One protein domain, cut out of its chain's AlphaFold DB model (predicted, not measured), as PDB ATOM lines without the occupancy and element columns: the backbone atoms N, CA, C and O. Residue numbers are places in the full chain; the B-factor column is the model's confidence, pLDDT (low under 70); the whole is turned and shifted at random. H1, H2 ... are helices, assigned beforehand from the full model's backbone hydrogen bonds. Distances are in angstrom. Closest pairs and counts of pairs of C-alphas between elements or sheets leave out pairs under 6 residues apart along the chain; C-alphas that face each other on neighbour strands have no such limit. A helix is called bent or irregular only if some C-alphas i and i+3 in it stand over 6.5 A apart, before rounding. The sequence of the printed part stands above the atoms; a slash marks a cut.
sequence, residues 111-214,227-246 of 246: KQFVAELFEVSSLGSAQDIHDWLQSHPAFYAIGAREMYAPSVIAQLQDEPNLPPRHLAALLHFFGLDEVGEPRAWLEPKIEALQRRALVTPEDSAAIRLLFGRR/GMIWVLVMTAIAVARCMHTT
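AT A GLANCE: This is residues 111 to 214 and 227 to 246 of the 246 residues of the protein "J domain-containing protein" of Lysobacter sp. Root96 (UniProt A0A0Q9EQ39). The longest helix, H8, runs out as an arm from a compact body of seven shorter helices; its first residue, Gly 227, lies by H2, and residues 235 to 246 stick out. In the middle of the body is H5, with H2, H6 and H7 packed on it, while H1 meets H4 with its residues 111 to 114, about perpendicular to it, and little H3 lies near the beginning of H4. The printed part has 124 residues, with eight named helices, H1 to H8 in chain order, and no named strand: the class is all helix. The whole is compact, with a radius of gyration of the C-alphas of 14.9 A, and spans 46 by 31 by 29 A.

IN THESE COORDINATES: H8, residues 227 to 244, runs 25.5 A from C-alpha 227 at (133.966, 181.915, 198.663) to C-alpha 244 at (114.816, 182.922, 215.474). H1, residues 111 to 123, begins with C-alpha 111 at (130.374, 174.487, 221.678) and is 18.9 A long. H2 is residues 126 to 134 and H3 residues 137 to 140. H4, residues 144 to 158, is 22.6 A long and only just irregular: C-alphas 147 and 150 are 6.9 A apart. H5 is residues 164 to 173, H6 residues 187 to 197 and H7 residues 201 to 211.

HOW THE PARTS SIT: H8 is close to but not clearly touching H2, the closest C-alphas being those of Asp 131 and Gly 227, 7.1 A apart. H2 touches the hub, H5, at a shallow tilt of 27 degrees, the same way; the closest C-alphas, of Ala 126 and His 166, are 5.2 A apart. H5 touches H7 at a steep tilt of 51 degrees, closest at Ala 168 and Ser 204, C-alphas 5.3 A apart. H5 and H6 form a helical hairpin at a shallow tilt of 30 degrees, opposite ways, with the C-alphas of Pro 164 and Ala 197 closest at 5.3 A. H4 touches H6 with residues 153 to 157 alone, closest at Gln 157 and Leu 193, C-alphas 7.0 A apart. H4 and H1 touch about perpendicular, at 76 degrees, the C-alphas of Lys 111 and Gln 155 closest at 6.4 A. Every O i to N i+4 pair is within hydrogen-bond range in H1, H2, H5, H6, H7 and H8; in H4 8 of 11 are, and H3 is too short for such a pair.

THE WHOLE: The C-alphas of Glu 181 and Thr 246 are the two farthest apart, at 47.5 A. Residues 215 to 226 are not printed, and C-alphas 214 and 227 are 19.0 A apart across this cut. The link from H5 to H6 is long, with 13 residues. The mean pLDDT of the printed part is 73.7; 37 residues are under 70, among them 178 to 184 and 227 to 246.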
ATOM      1  N   LYS A 111     131.630 175.213 221.930       77.62
ATOM      2  CA  LYS A 111     130.374 174.487 221.678       77.62
ATOM      3  C   LYS A 111     129.696 175.007 220.420       77.62
ATOM      4  O   LYS A 111     129.372 174.223 219.529       77.62
ATOM      5  N   GLN A 112     129.546 176.325 220.314       79.50
ATOM      6  CA  GLN A 112     128.989 176.958 219.123       79.50
ATOM      7  C   GLN A 112     129.808 176.647 217.861       79.50
ATOM      8  O   GLN A 112     129.235 176.278 216.839       79.50
ATOM      9  N   PHE A 113     131.135 176.743 217.935       84.19
ATOM     10  CA  PHE A 113     132.030 176.443 216.819       84.19
ATOM     11  C   PHE A 113     131.874 175.001 216.332       84.19
ATOM     12  O   PHE A 113     131.802 174.758 215.128       84.19
ATOM     13  N   VAL A 114     131.793 174.035 217.251       83.50
ATOM     14  CA  VAL A 114     131.586 172.631 216.886       83.50
ATOM     15  C   VAL A 114     130.189 172.413 216.299       83.50
ATOM     16  O   VAL A 114     130.073 171.744 215.276       83.50
ATOM     17  N   ALA A 115     129.143 173.027 216.855       80.00
ATOM     18  CA  ALA A 115     127.797 172.953 216.283       80.00
ATOM     19  C   ALA A 115     127.748 173.496 214.840       80.00
ATOM     20  O   ALA A 115     127.180 172.858 213.952       80.00
ATOM     21  N   GLU A 116     128.402 174.631 214.582       79.94
ATOM     22  CA  GLU A 116     128.532 175.208 213.238       79.94
ATOM     23  C   GLU A 116     129.372 174.318 212.309       79.94
ATOM     24  O   GLU A 116     129.009 174.119 211.149       79.94
ATOM     25  N   LEU A 117     130.443 173.701 212.817       83.56
ATOM     26  CA  LEU A 117     131.233 172.721 212.070       83.56
ATOM     27  C   LEU A 117     130.373 171.532 211.607       83.56
ATOM     28  O   LEU A 117     130.513 171.095 210.462       83.56
ATOM     29  N   PHE A 118     129.477 171.015 212.455       78.75
ATOM     30  CA  PHE A 118     128.547 169.943 212.074       78.75
ATOM     31  C   PHE A 118     127.528 170.402 211.031       78.75
ATOM     32  O   PHE A 118     127.251 169.662 210.084       78.75
ATOM     33  N   GLU A 119     127.005 171.620 211.160       77.19
ATOM     34  CA  GLU A 119     126.090 172.205 210.180       77.19
ATOM     35  C   GLU A 119     126.758 172.297 208.799       77.19
ATOM     36  O   GLU A 119     126.236 171.760 207.817       77.19
ATOM     37  N   VAL A 120     127.972 172.853 208.726       75.69
ATOM     38  CA  VAL A 120     128.749 172.951 207.476       75.69
ATOM     39  C   VAL A 120     129.132 171.566 206.950       75.69
ATOM     40  O   VAL A 120     129.039 171.318 205.748       75.69
ATOM     41  N   SER A 121     129.505 170.629 207.827       78.75
ATOM     42  CA  SER A 121     129.822 169.246 207.449       78.75
ATOM     43  C   SER A 121     128.626 168.505 206.846       78.75
ATOM     44  O   SER A 121     128.810 167.699 205.932       78.75
ATOM     45  N   SER A 122     127.406 168.794 207.307       74.06
ATOM     46  CA  SER A 122     126.183 168.174 206.787       74.06
ATOM     47  C   SER A 122     125.790 168.671 205.390       74.06
ATOM     48  O   SER A 122     125.133 167.948 204.639       74.06
ATOM     49  N   LEU A 123     126.212 169.886 205.027       69.00
ATOM     50  CA  LEU A 123     125.841 170.560 203.781       69.00
ATOM     51  C   LEU A 123     126.957 170.549 202.725       69.00
ATOM     52  O   LEU A 123     126.667 170.679 201.534       69.00
ATOM     53  N   GLY A 124     128.218 170.422 203.147       69.19
ATOM     54  CA  GLY A 124     129.389 170.741 202.334       69.19
ATOM     55  C   GLY A 124     130.427 169.626 202.196       69.19
ATOM     56  O   GLY A 124     130.493 168.642 202.937       69.19
ATOM     57  N   SER A 125     131.301 169.801 201.212       71.69
ATOM     58  CA  SER A 125     132.489 168.983 200.988       71.69
ATOM     59  C   SER A 125     133.619 169.333 201.971       71.69
ATOM     60  O   SER A 125     133.550 170.306 202.718       71.69
ATOM     61  N   ALA A 126     134.709 168.558 201.967       66.31
ATOM     62  CA  ALA A 126     135.892 168.868 202.782       66.31
ATOM     63  C   ALA A 126     136.542 170.220 202.425       66.31
ATOM     64  O   ALA A 126     137.189 170.831 203.272       66.31
ATOM     65  N   GLN A 127     136.350 170.696 201.191       66.69
ATOM     66  CA  GLN A 127     136.822 172.005 200.751       66.69
ATOM     67  C   GLN A 127     135.997 173.141 201.365       66.69
ATOM     68  O   GLN A 127     136.573 174.121 201.820       66.69
ATOM     69  N   ASP A 128     134.679 172.965 201.481       71.62
ATOM     70  CA  ASP A 128     133.795 173.964 202.094       71.62
ATOM     71  C   ASP A 128     134.092 174.140 203.590       71.62
ATOM     72  O   ASP A 128     134.075 175.258 204.100       71.62
ATOM     73  N   ILE A 129     134.445 173.052 204.289       76.62
ATOM     74  CA  ILE A 129     134.926 173.140 205.677       76.62
ATOM     75  C   ILE A 129     136.239 173.912 205.752       76.62
ATOM     76  O   ILE A 129     136.411 174.734 206.645       76.62
ATOM     77  N   HIS A 130     137.173 173.658 204.838       74.62
ATOM     78  CA  HIS A 130     138.446 174.367 204.841       74.62
ATOM     79  C   HIS A 130     138.265 175.869 204.592       74.62
ATOM     80  O   HIS A 130     138.846 176.679 205.313       74.62
ATOM     81  N   ASP A 131     137.417 176.242 203.635       72.62
ATOM     82  CA  ASP A 131     137.096 177.638 203.339       72.62
ATOM     83  C   ASP A 131     136.363 178.310 204.520       72.62
ATOM     84  O   ASP A 131     136.701 179.436 204.893       72.62
ATOM     85  N   TRP A 132     135.436 177.606 205.188       81.75
ATOM     86  CA  TRP A 132     134.811 178.078 206.434       81.75
ATOM     87  C   TRP A 132     135.849 178.282 207.540       81.75
ATOM     88  O   TRP A 132     135.882 179.351 208.148       81.75
ATOM     89  N   LEU A 133     136.760 177.332 207.766       80.81
ATOM     90  CA  LEU A 133     137.836 177.470 208.757       80.81
ATOM     91  C   LEU A 133     138.730 178.685 208.461       80.81
ATOM     92  O   LEU A 133     139.072 179.433 209.377       80.81
ATOM     93  N   GLN A 134     139.050 178.935 207.187       78.38
ATOM     94  CA  GLN A 134     139.811 180.116 206.767       78.38
ATOM     95  C   GLN A 134     139.047 181.436 206.929       78.38
ATOM     96  O   GLN A 134     139.658 182.496 207.048       78.38
ATOM     97  N   SER A 135     137.715 181.411 206.957       74.88
ATOM     98  CA  SER A 135     136.912 182.625 207.139       74.88
ATOM     99  C   SER A 135     136.952 183.194 208.562       74.88
ATOM    100  O   SER A 135     136.460 184.298 208.782       74.88
ATOM    101  N   HIS A 136     137.563 182.481 209.517       76.81
ATOM    102  CA  HIS A 136     137.663 182.892 210.916       76.81
ATOM    103  C   HIS A 136     138.953 183.689 211.171       76.81
ATOM    104  O   HIS A 136     140.013 183.093 211.399       76.81
ATOM    105  N   PRO A 137     138.903 185.036 211.210       67.31
ATOM    106  CA  PRO A 137     140.088 185.867 211.438       67.31
ATOM    107  C   PRO A 137     140.755 185.595 212.796       67.31
ATOM    108  O   PRO A 137     141.969 185.754 212.929       67.31
ATOM    109  N   ALA A 138     139.984 185.118 213.780       72.31
ATOM    110  CA  ALA A 138     140.458 184.745 215.111       72.31
ATOM    111  C   ALA A 138     141.608 183.720 215.078       72.31
ATOM    112  O   ALA A 138     142.525 183.796 215.893       72.31
ATOM    113  N   PHE A 139     141.621 182.803 214.102       75.25
ATOM    114  CA  PHE A 139     142.627 181.740 213.994       75.25
ATOM    115  C   PHE A 139     143.926 182.155 213.293       75.25
ATOM    116  O   PHE A 139     144.806 181.313 213.104       75.25
ATOM    117  N   TYR A 140     144.067 183.421 212.898       75.56
ATOM    118  CA  TYR A 140     145.296 183.951 212.291       75.56
ATOM    119  C   TYR A 140     146.152 184.763 213.265       75.56
ATOM    120  O   TYR A 140     147.268 185.152 212.917       75.56
ATOM    121  N   ALA A 141     145.671 185.008 214.489       73.19
ATOM    122  CA  ALA A 141     146.522 185.557 215.535       73.19
ATOM    123  C   ALA A 141     147.612 184.542 215.928       73.19
ATOM    124  O   ALA A 141     147.406 183.327 215.895       73.19
ATOM    125  N   ILE A 142     148.797 185.043 216.284       68.25
ATOM    126  CA  ILE A 142     149.937 184.195 216.656       68.25
ATOM    127  C   ILE A 142     149.532 183.329 217.855       68.25
ATOM    128  O   ILE A 142     149.123 183.853 218.887       68.25
ATOM    129  N   GLY A 143     149.630 182.009 217.704       66.94
ATOM    130  CA  GLY A 143     149.272 181.043 218.741       66.94
ATOM    131  C   GLY A 143     147.776 180.810 218.964       66.94
ATOM    132  O   GLY A 143     147.408 180.003 219.812       66.94
ATOM    133  N   ALA A 144     146.899 181.442 218.182       73.94
ATOM    134  CA  ALA A 144     145.449 181.274 218.294       73.94
ATOM    135  C   ALA A 144     144.991 179.825 218.097       73.94
ATOM    136  O   ALA A 144     144.235 179.282 218.898       73.94
ATOM    137  N   ARG A 145     145.466 179.179 217.026       77.00
ATOM    138  CA  ARG A 145     145.113 177.782 216.722       77.00
ATOM    139  C   ARG A 145     145.616 176.832 217.798       77.00
ATOM    140  O   ARG A 145     144.950 175.854 218.108       77.00
ATOM    141  N   GLU A 146     146.777 177.132 218.369       75.75
ATOM    142  CA  GLU A 146     147.392 176.340 219.436       75.75
ATOM    143  C   GLU A 146     146.594 176.445 220.734       75.75
ATOM    144  O   GLU A 146     146.362 175.432 221.383       75.75
ATOM    145  N   MET A 147     146.119 177.647 221.060       74.69
ATOM    146  CA  MET A 147     145.305 177.906 222.244       74.69
ATOM    147  C   MET A 147     143.895 177.318 222.134       74.69
ATOM    148  O   MET A 147     143.346 176.847 223.122       74.69
ATOM    149  N   TYR A 148     143.315 177.328 220.934       82.50
ATOM    150  CA  TYR A 148     141.926 176.922 220.719       82.50
ATOM    151  C   TYR A 148     141.755 175.420 220.437       82.50
ATOM    152  O   TYR A 148     140.714 174.839 220.749       82.50
ATOM    153  N   ALA A 149     142.782 174.765 219.881       84.56
ATOM    154  CA  ALA A 149     142.751 173.343 219.544       84.56
ATOM    155  C   ALA A 149     142.298 172.428 220.705       84.56
ATOM    156  O   ALA A 149     141.441 171.577 220.461       84.56
ATOM    157  N   PRO A 150     142.792 172.576 221.951       82.69
ATOM    158  CA  PRO A 150     142.345 171.752 223.073       82.69
ATOM    159  C   PRO A 150     140.840 171.785 223.321       82.69
ATOM    160  O   PRO A 150     140.225 170.735 223.500       82.69
ATOM    161  N   SER A 151     140.249 172.982 223.308       82.88
ATOM    162  CA  SER A 151     138.830 173.186 223.588       82.88
ATOM    163  C   SER A 151     137.952 172.569 222.501       82.88
ATOM    164  O   SER A 151     136.953 171.926 222.810       82.88
ATOM    165  N   VAL A 152     138.367 172.678 221.235       86.06
ATOM    166  CA  VAL A 152     137.681 172.031 220.104       86.06
ATOM    167  C   VAL A 152     137.776 170.510 220.194       86.06
ATOM    168  O   VAL A 152     136.780 169.821 219.991       86.06
ATOM    169  N   ILE A 153     138.958 169.970 220.514       86.81
ATOM    170  CA  ILE A 153     139.150 168.521 220.644       86.81
ATOM    171  C   ILE A 153     138.326 167.962 221.801       86.81
ATOM    172  O   ILE A 153     137.716 166.914 221.619       86.81
ATOM    173  N   ALA A 154     138.285 168.647 222.949       83.25
ATOM    174  CA  ALA A 154     137.462 168.253 224.090       83.25
ATOM    175  C   ALA A 154     135.975 168.216 223.711       83.25
ATOM    176  O   ALA A 154     135.339 167.181 223.877       83.25
ATOM    177  N   GLN A 155     135.465 169.285 223.095       83.12
ATOM    178  CA  GLN A 155     134.065 169.361 222.681       83.12
ATOM    179  C   GLN A 155     133.695 168.293 221.642       83.12
ATOM    180  O   GLN A 155     132.615 167.712 221.694       83.12
ATOM    181  N   LEU A 156     134.600 167.972 220.714       84.81
ATOM    182  CA  LEU A 156     134.374 166.904 219.740       84.81
ATOM    183  C   LEU A 156     134.283 165.512 220.371       84.81
ATOM    184  O   LEU A 156     133.752 164.611 219.723       84.81
ATOM    185  N   GLN A 157     134.787 165.290 221.591       82.25
ATOM    186  CA  GLN A 157     134.657 163.984 222.249       82.25
ATOM    187  C   GLN A 157     133.202 163.685 222.624       82.25
ATOM    188  O   GLN A 157     132.786 162.533 222.481       82.25
ATOM    189  N   ASP A 158     132.442 164.709 223.005       77.25
ATOM    190  CA  ASP A 158     131.061 164.586 223.487       77.25
ATOM    191  C   ASP A 158     130.020 164.639 222.354       77.25
ATOM    192  O   ASP A 158     128.877 164.221 222.519       77.25
ATOM    193  N   GLU A 159     130.432 165.103 221.177       78.19
ATOM    194  CA  GLU A 159     129.589 165.266 219.992       78.19
ATOM    195  C   GLU A 159     129.596 164.020 219.074       78.19
ATOM    196  O   GLU A 159     130.487 163.159 219.177       78.19
ATOM    197  N   PRO A 160     128.614 163.883 218.152       72.88
ATOM    198  CA  PRO A 160     128.561 162.778 217.203       72.88
ATOM    199  C   PRO A 160     129.772 162.770 216.262       72.88
ATOM    200  O   PRO A 160     130.660 163.611 216.287       72.88
ATOM    201  N   ASN A 161     129.875 161.742 215.430       79.75
ATOM    202  CA  ASN A 161     131.077 161.541 214.638       79.75
ATOM    203  C   ASN A 161     131.079 162.387 213.359       79.75
ATOM    204  O   ASN A 161     130.151 162.283 212.556       79.75
ATOM    205  N   LEU A 162     132.137 163.172 213.138       82.75
ATOM    206  CA  LEU A 162     132.354 163.851 211.860       82.75
ATOM    207  C   LEU A 162     132.763 162.837 210.781       82.75
ATOM    208  O   LEU A 162     133.460 161.863 211.085       82.75
ATOM    209  N   PRO A 163     132.408 163.064 209.505       84.69
ATOM    210  CA  PRO A 163     132.927 162.242 208.425       84.69
ATOM    211  C   PRO A 163     134.464 162.327 208.363       84.69
ATOM    212  O   PRO A 163     135.047 163.386 208.623       84.69
ATOM    213  N   PRO A 164     135.152 161.241 207.974       83.12
ATOM    214  CA  PRO A 164     136.599 161.108 208.151       83.12
ATOM    215  C   PRO A 164     137.406 162.199 207.439       83.12
ATOM    216  O   PRO A 164     138.371 162.725 207.987       83.12
ATOM    217  N   ARG A 165     136.976 162.615 206.242       80.88
ATOM    218  CA  ARG A 165     137.630 163.690 205.475       80.88
ATOM    219  C   ARG A 165     137.467 165.067 206.109       80.88
ATOM    220  O   ARG A 165     138.360 165.900 205.997       80.88
ATOM    221  N   HIS A 166     136.333 165.307 206.758       84.75
ATOM    222  CA  HIS A 166     136.043 166.559 207.450       84.75
ATOM    223  C   HIS A 166     136.850 166.659 208.744       84.75
ATOM    224  O   HIS A 166     137.473 167.690 208.992       84.75
ATOM    225  N   LEU A 167     136.940 165.563 209.506       85.88
ATOM    226  CA  LEU A 167     137.828 165.488 210.666       85.88
ATOM    227  C   LEU A 167     139.300 165.654 210.255       85.88
ATOM    228  O   LEU A 167     140.019 166.432 210.874       85.88
ATOM    229  N   ALA A 168     139.744 164.996 209.182       85.62
ATOM    230  CA  ALA A 168     141.103 165.158 208.664       85.62
ATOM    231  C   ALA A 168     141.399 166.610 208.238       85.62
ATOM    232  O   ALA A 168     142.478 167.124 208.527       85.62
ATOM    233  N   ALA A 169     140.440 167.304 207.609       83.56
ATOM    234  CA  ALA A 169     140.571 168.718 207.246       83.56
ATOM    235  C   ALA A 169     140.706 169.630 208.473       83.56
ATOM    236  O   ALA A 169     141.560 170.521 208.484       83.56
ATOM    237  N   LEU A 170     139.918 169.373 209.519       86.38
ATOM    238  CA  LEU A 170     140.003 170.084 210.791       86.38
ATOM    239  C   LEU A 170     141.368 169.865 211.460       86.38
ATOM    240  O   LEU A 170     142.054 170.829 211.799       86.38
ATOM    241  N   LEU A 171     141.793 168.606 211.604       86.81
ATOM    242  CA  LEU A 171     143.084 168.268 212.207       86.81
ATOM    243  C   LEU A 171     144.240 168.898 211.426       86.81
ATOM    244  O   LEU A 171     145.152 169.457 212.029       86.81
ATOM    245  N   HIS A 172     144.180 168.891 210.095       85.69
ATOM    246  CA  HIS A 172     145.178 169.553 209.261       85.69
ATOM    247  C   HIS A 172     145.211 171.076 209.479       85.69
ATOM    248  O   HIS A 172     146.289 171.640 209.651       85.69
ATOM    249  N   PHE A 173     144.055 171.748 209.545       83.75
ATOM    250  CA  PHE A 173     143.975 173.200 209.756       83.75
ATOM    251  C   PHE A 173     144.587 173.653 211.088       83.75
ATOM    252  O   PHE A 173     145.287 174.671 211.144       83.75
ATOM    253  N   PHE A 174     144.350 172.884 212.154       83.19
ATOM    254  CA  PHE A 174     144.929 173.139 213.473       83.19
ATOM    255  C   PHE A 174     146.384 172.661 213.602       83.19
ATOM    256  O   PHE A 174     147.000 172.908 214.640       83.19
ATOM    257  N   GLY A 175     146.949 172.000 212.585       78.19
ATOM    258  CA  GLY A 175     148.294 171.419 212.650       78.19
ATOM    259  C   GLY A 175     148.389 170.232 213.616       78.19
ATOM    260  O   GLY A 175     149.419 170.034 214.244       78.19
ATOM    261  N   LEU A 176     147.295 169.485 213.779       78.94
ATOM    262  CA  LEU A 176     147.163 168.313 214.651       78.94
ATOM    263  C   LEU A 176     147.367 166.975 213.918       78.94
ATOM    264  O   LEU A 176     147.395 165.936 214.566       78.94
ATOM    265  N   ASP A 177     147.475 166.985 212.584       73.25
ATOM    266  CA  ASP A 177     147.761 165.783 211.768       73.25
ATOM    267  C   ASP A 177     149.274 165.504 211.633       73.25
ATOM    268  O   ASP A 177     149.673 164.452 211.134       73.25
ATOM    269  N   GLU A 178     150.134 166.435 212.065       67.44
ATOM    270  CA  GLU A 178     151.588 166.252 212.082       67.44
ATOM    271  C   GLU A 178     152.065 165.819 213.472       67.44
ATOM    272  O   GLU A 178     151.675 166.388 214.489       67.44
ATOM    273  N   VAL A 179     152.933 164.804 213.503       54.16
ATOM    274  CA  VAL A 179     153.559 164.317 214.737       54.16
ATOM    275  C   VAL A 179     154.566 165.364 215.207       54.16
ATOM    276  O   VAL A 179     155.554 165.630 214.517       54.16
ATOM    277  N   GLY A 180     154.318 165.963 216.368       55.91
ATOM    278  CA  GLY A 180     155.172 166.994 216.942       55.91
ATOM    279  C   GLY A 180     154.984 167.134 218.451       55.91
ATOM    280  O   GLY A 180     153.878 167.024 218.973       55.91
ATOM    281  N   GLU A 181     156.080 167.461 219.137       52.47
ATOM    282  CA  GLU A 181     156.158 167.617 220.597       52.47
ATOM    283  C   GLU A 181     155.120 168.565 221.247       52.47
ATOM    284  O   GLU A 181     154.632 168.206 222.322       52.47
ATOM    285  N   PRO A 182     154.700 169.718 220.667       51.25
ATOM    286  CA  PRO A 182     153.943 170.716 221.437       51.25
ATOM    287  C   PRO A 182     152.539 170.264 221.871       51.25
ATOM    288  O   PRO A 182     151.865 170.975 222.616       51.25
ATOM    289  N   ARG A 183     152.049 169.110 221.396       67.00
ATOM    290  CA  ARG A 183     150.696 168.605 221.690       67.00
ATOM    291  C   ARG A 183     150.644 167.095 221.918       67.00
ATOM    292  O   ARG A 183     149.582 166.497 221.768       67.00
ATOM    293  N   ALA A 184     151.752 166.493 222.357       68.50
ATOM    294  CA  ALA A 184     151.837 165.056 222.649       68.50
ATOM    295  C   ALA A 184     150.752 164.559 223.634       68.50
ATOM    296  O   ALA A 184     150.333 163.409 223.605       68.50
ATOM    297  N   TRP A 185     150.242 165.438 224.500       75.12
ATOM    298  CA  TRP A 185     149.164 165.125 225.443       75.12
ATOM    299  C   TRP A 185     147.762 165.066 224.803       75.12
ATOM    300  O   TRP A 185     146.858 164.448 225.368       75.12
ATOM    301  N   LEU A 186     147.568 165.679 223.629       79.25
ATOM    302  CA  LEU A 186     146.334 165.579 222.840       79.25
ATOM    303  C   LEU A 186     146.322 164.338 221.944       79.25
ATOM    304  O   LEU A 186     145.238 163.905 221.560       79.25
ATOM    305  N   GLU A 187     147.480 163.738 221.649       79.88
ATOM    306  CA  GLU A 187     147.599 162.523 220.831       79.88
ATOM    307  C   GLU A 187     146.605 161.415 221.211       79.88
ATOM    308  O   GLU A 187     145.887 160.971 220.316       79.88
ATOM    309  N   PRO A 188     146.442 161.004 222.489       82.25
ATOM    310  CA  PRO A 188     145.486 159.947 222.827       82.25
ATOM    311  C   PRO A 188     144.032 160.335 222.517       82.25
ATOM    312  O   PRO A 188     143.227 159.487 222.133       82.25
ATOM    313  N   LYS A 189     143.681 161.622 222.654       83.00
ATOM    314  CA  LYS A 189     142.338 162.133 222.342       83.00
ATOM    315  C   LYS A 189     142.118 162.221 220.832       83.00
ATOM    316  O   LYS A 189     141.063 161.820 220.346       83.00
ATOM    317  N   ILE A 190     143.116 162.696 220.089       84.50
ATOM    318  CA  ILE A 190     143.093 162.771 218.622       84.50
ATOM    319  C   ILE A 190     143.004 161.364 218.028       84.50
ATOM    320  O   ILE A 190     142.174 161.127 217.155       84.50
ATOM    321  N   GLU A 191     143.782 160.413 218.543       84.75
ATOM    322  CA  GLU A 191     143.744 159.018 218.109       84.75
ATOM    323  C   GLU A 191     142.374 158.391 218.394       84.75
ATOM    324  O   GLU A 191     141.815 157.708 217.535       84.75
ATOM    325  N   ALA A 192     141.782 158.659 219.564       84.62
ATOM    326  CA  ALA A 192     140.429 158.206 219.882       84.62
ATOM    327  C   ALA A 192     139.388 158.767 218.895       84.62
ATOM    328  O   ALA A 192     138.540 158.012 218.413       84.62
ATOM    329  N   LEU A 193     139.481 160.055 218.543       85.62
ATOM    330  CA  LEU A 193     138.603 160.690 217.554       85.62
ATOM    331  C   LEU A 193     138.800 160.102 216.154       85.62
ATOM    332  O   LEU A 193     137.821 159.730 215.511       85.62
ATOM    333  N   GLN A 194     140.044 159.949 215.696       85.06
ATOM    334  CA  GLN A 194     140.367 159.342 214.401       85.06
ATOM    335  C   GLN A 194     139.863 157.899 214.310       85.06
ATOM    336  O   GLN A 194     139.265 157.511 213.305       85.06
ATOM    337  N   ARG A 195     140.049 157.112 215.376       86.25
ATOM    338  CA  ARG A 195     139.598 155.718 215.455       86.25
ATOM    339  C   ARG A 195     138.073 155.627 215.450       86.25
ATOM    340  O   ARG A 195     137.528 154.754 214.780       86.25
ATOM    341  N   ARG A 196     137.384 156.546 216.138       85.12
ATOM    342  CA  ARG A 196     135.917 156.654 216.118       85.12
ATOM    343  C   ARG A 196     135.411 157.031 214.726       85.12
ATOM    344  O   ARG A 196     134.484 156.401 214.231       85.12
ATOM    345  N   ALA A 197     136.035 158.013 214.082       84.19
ATOM    346  CA  ALA A 197     135.732 158.507 212.733       84.19
ATOM    347  C   ALA A 197     136.145 157.571 211.593       84.19
ATOM    348  O   ALA A 197     135.788 157.832 210.446       84.19
ATOM    349  N   LEU A 198     136.865 156.482 211.894       85.81
ATOM    350  CA  LEU A 198     137.461 155.587 210.898       85.81
ATOM    351  C   LEU A 198     138.323 156.359 209.881       85.81
ATOM    352  O   LEU A 198     138.329 156.034 208.693       85.81
ATOM    353  N   VAL A 199     139.038 157.394 210.342       83.00
ATOM    354  CA  VAL A 199     139.935 158.187 209.490       83.00
ATOM    355  C   VAL A 199     141.037 157.282 208.967       83.00
ATOM    356  O   VAL A 199     141.760 156.648 209.738       83.00
ATOM    357  N   THR A 200     141.176 157.233 207.645       84.50
ATOM    358  CA  THR A 200     142.250 156.479 207.010       84.50
ATOM    359  C   THR A 200     143.458 157.380 206.736       84.50
ATOM    360  O   THR A 200     143.304 158.587 206.533       84.50
ATOM    361  N   PRO A 201     144.679 156.816 206.646       79.62
ATOM    362  CA  PRO A 201     145.848 157.567 206.191       79.62
ATOM    363  C   PRO A 201     145.660 158.178 204.794       79.62
ATOM    364  O   PRO A 201     146.262 159.205 204.491       79.62
ATOM    365  N   GLU A 202     144.823 157.566 203.949       81.06
ATOM    366  CA  GLU A 202     144.477 158.087 202.624       81.06
ATOM    367  C   GLU A 202     143.639 159.364 202.713       81.06
ATOM    368  O   GLU A 202     143.864 160.284 201.928       81.06
ATOM    369  N   ASP A 203     142.729 159.465 203.686       80.94
ATOM    370  CA  ASP A 203     141.953 160.684 203.922       80.94
ATOM    371  C   ASP A 203     142.871 161.828 204.370       80.94
ATOM    372  O   ASP A 203     142.868 162.888 203.744       80.94
ATOM    373  N   SER A 204     143.734 161.606 205.369       79.06
ATOM    374  CA  SER A 204     144.729 162.606 205.796       79.06
ATOM    375  C   SER A 204     145.690 162.995 204.666       79.06
ATOM    376  O   SER A 204     146.022 164.172 204.505       79.06
ATOM    377  N   ALA A 205     146.128 162.033 203.847       80.38
ATOM    378  CA  ALA A 205     146.981 162.302 202.691       80.38
ATOM    379  C   ALA A 205     146.250 163.113 201.610       80.38
ATOM    380  O   ALA A 205     146.831 164.042 201.051       80.38
ATOM    381  N   ALA A 206     144.979 162.811 201.338       80.38
ATOM    382  CA  ALA A 206     144.162 163.560 200.390       80.38
ATOM    383  C   ALA A 206     143.983 165.016 200.837       80.38
ATOM    384  O   ALA A 206     144.175 165.923 200.035       80.38
ATOM    385  N   ILE A 207     143.700 165.252 202.120       81.25
ATOM    386  CA  ILE A 207     143.605 166.600 202.699       81.25
ATOM    387  C   ILE A 207     144.940 167.345 202.591       81.25
ATOM    388  O   ILE A 207     144.971 168.483 202.127       81.25
ATOM    389  N   ARG A 208     146.062 166.698 202.921       81.31
ATOM    390  CA  ARG A 208     147.397 167.291 202.746       81.31
ATOM    391  C   ARG A 208     147.739 167.588 201.291       81.31
ATOM    392  O   ARG A 208     148.474 168.527 201.037       81.31
ATOM    393  N   LEU A 209     147.240 166.822 200.327       79.19
ATOM    394  CA  LEU A 209     147.427 167.127 198.905       79.19
ATOM    395  C   LEU A 209     146.521 168.269 198.433       79.19
ATOM    396  O   LEU A 209     146.934 169.058 197.588       79.19
ATOM    397  N   LEU A 210     145.308 168.363 198.980       73.12
ATOM    398  CA  LEU A 210     144.349 169.421 198.666       73.12
ATOM    399  C   LEU A 210     144.762 170.773 199.264       73.12
ATOM    400  O   LEU A 210     144.549 171.801 198.626       73.12
ATOM    401  N   PHE A 211     145.383 170.770 200.447       72.44
ATOM    402  CA  PHE A 211     145.709 171.986 201.206       72.44
ATOM    403  C   PHE A 211     147.215 172.179 201.472       72.44
ATOM    404  O   PHE A 211     147.626 173.144 202.116       72.44
ATOM    405  N   GLY A 212     148.072 171.296 200.956       57.50
ATOM    406  CA  GLY A 212     149.513 171.317 201.203       57.50
ATOM    407  C   GLY A 212     150.291 172.311 200.340       57.50
ATOM    408  O   GLY A 212     150.567 172.038 199.173       57.50
ATOM    409  N   ARG A 213     150.785 173.364 201.019       47.97
ATOM    410  CA  ARG A 213     151.780 174.403 200.640       47.97
ATOM    411  C   ARG A 213     151.157 175.642 199.955       47.97
ATOM    412  O   ARG A 213     150.607 175.520 198.873       47.97
ATOM    413  N   ARG A 214     151.274 176.884 200.460       46.47
ATOM    414  CA  ARG A 214     152.197 177.530 201.424       46.47
ATOM    415  C   ARG A 214     151.541 178.798 201.993       46.47
ATOM    416  O   ARG A 214     150.876 179.513 201.245       46.47
ATOM    417  N   GLY A 227     134.467 181.457 197.363       45.00
ATOM    418  CA  GLY A 227     133.966 181.915 198.663       45.00
ATOM    419  C   GLY A 227     132.813 182.931 198.615       45.00
ATOM    420  O   GLY A 227     132.211 183.203 199.643       45.00
ATOM    421  N   MET A 228     132.450 183.499 197.459       48.94
ATOM    422  CA  MET A 228     131.369 184.496 197.364       48.94
ATOM    423  C   MET A 228     129.972 183.865 197.430       48.94
ATOM    424  O   MET A 228     129.050 184.455 197.990       48.94
ATOM    425  N   ILE A 229     129.823 182.647 196.899       57.31
ATOM    426  CA  ILE A 229     128.608 181.834 197.078       57.31
ATOM    427  C   ILE A 229     128.466 181.479 198.559       57.31
ATOM    428  O   ILE A 229     127.381 181.556 199.123       57.31
ATOM    429  N   TRP A 230     129.589 181.171 199.198       56.41
ATOM    430  CA  TRP A 230     129.649 180.810 200.600       56.41
ATOM    431  C   TRP A 230     129.363 181.996 201.541       56.41
ATOM    432  O   TRP A 230     128.572 181.860 202.469       56.41
ATOM    433  N   VAL A 231     129.870 183.197 201.231       58.91
ATOM    434  CA  VAL A 231     129.477 184.444 201.911       58.91
ATOM    435  C   VAL A 231     127.969 184.655 201.803       58.91
ATOM    436  O   VAL A 231     127.341 184.951 202.811       58.91
ATOM    437  N   LEU A 232     127.350 184.444 200.637       58.97
ATOM    438  CA  LEU A 232     125.893 184.562 200.485       58.97
ATOM    439  C   LEU A 232     125.118 183.525 201.315       58.97
ATOM    440  O   LEU A 232     124.101 183.875 201.912       58.97
ATOM    441  N   VAL A 233     125.610 182.286 201.399       62.34
ATOM    442  CA  VAL A 233     125.010 181.222 202.221       62.34
ATOM    443  C   VAL A 233     125.134 181.545 203.714       62.34
ATOM    444  O   VAL A 233     124.129 181.510 204.419       62.34
ATOM    445  N   MET A 234     126.305 181.972 204.188       60.56
ATOM    446  CA  MET A 234     126.501 182.392 205.583       60.56
ATOM    447  C   MET A 234     125.717 183.657 205.925       60.56
ATOM    448  O   MET A 234     125.180 183.763 207.023       60.56
ATOM    449  N   THR A 235     125.576 184.597 204.985       64.44
ATOM    450  CA  THR A 235     124.729 185.784 205.187       64.44
ATOM    451  C   THR A 235     123.265 185.368 205.349       64.44
ATOM    452  O   THR A 235     122.569 185.897 206.211       64.44
ATOM    453  N   ALA A 236     122.794 184.386 204.577       58.66
ATOM    454  CA  ALA A 236     121.440 183.855 204.717       58.66
ATOM    455  C   ALA A 236     121.234 183.092 206.042       58.66
ATOM    456  O   ALA A 236     120.194 183.264 206.674       58.66
ATOM    457  N   ILE A 237     122.223 182.313 206.498       60.06
ATOM    458  CA  ILE A 237     122.177 181.587 207.782       60.06
ATOM    459  C   ILE A 237     122.228 182.560 208.970       60.06
ATOM    460  O   ILE A 237     121.436 182.431 209.903       60.06
ATOM    461  N   ALA A 238     123.081 183.588 208.917       57.09
ATOM    462  CA  ALA A 238     123.146 184.638 209.935       57.09
ATOM    463  C   ALA A 238     121.823 185.419 210.039       57.09
ATOM    464  O   ALA A 238     121.351 185.699 211.141       57.09
ATOM    465  N   VAL A 239     121.182 185.710 208.901       64.12
ATOM    466  CA  VAL A 239     119.846 186.328 208.863       64.12
ATOM    467  C   VAL A 239     118.786 185.380 209.434       64.12
ATOM    468  O   VAL A 239     117.956 185.819 210.223       64.12
ATOM    469  N   ALA A 240     118.835 184.083 209.121       56.41
ATOM    470  CA  ALA A 240     117.903 183.097 209.669       56.41
ATOM    471  C   ALA A 240     118.048 182.919 211.194       56.41
ATOM    472  O   ALA A 240     117.036 182.841 211.889       56.41
ATOM    473  N   ARG A 241     119.278 182.934 211.731       56.47
ATOM    474  CA  ARG A 241     119.528 182.918 213.186       56.47
ATOM    475  C   ARG A 241     119.019 184.192 213.859       56.47
ATOM    476  O   ARG A 241     118.328 184.083 214.864       56.47
ATOM    477  N   CYS A 242     119.239 185.372 213.267       57.19
ATOM    478  CA  CYS A 242     118.686 186.632 213.787       57.19
ATOM    479  C   CYS A 242     117.149 186.633 213.848       57.19
ATOM    480  O   CYS A 242     116.569 187.262 214.728       57.19
ATOM    481  N   MET A 243     116.479 185.921 212.937       58.66
ATOM    482  CA  MET A 243     115.016 185.820 212.919       58.66
ATOM    483  C   MET A 243     114.448 184.798 213.913       58.66
ATOM    484  O   MET A 243     113.245 184.816 214.149       58.66
ATOM    485  N   HIS A 244     115.268 183.912 214.488       44.72
ATOM    486  CA  HIS A 244     114.816 182.922 215.474       44.72
ATOM    487  C   HIS A 244     115.013 183.382 216.929       44.72
ATOM    488  O   HIS A 244     114.484 182.763 217.844       44.72
ATOM    489  N   THR A 245     115.764 184.468 217.145       44.56
ATOM    490  CA  THR A 245     116.035 185.066 218.469       44.56
ATOM    491  C   THR A 245     115.150 186.287 218.781       44.56
ATOM    492  O   THR A 245     115.406 186.987 219.755       44.56
ATOM    493  N   THR A 246     114.129 186.567 217.960       42.62
ATOM    494  CA  THR A 246     113.118 187.623 218.187       42.62
ATOM    495  C   THR A 246     111.748 186.993 218.379       42.62
ATOM    496  O   THR A 246     111.009 187.454 219.275       42.62
TER     497      THR A 246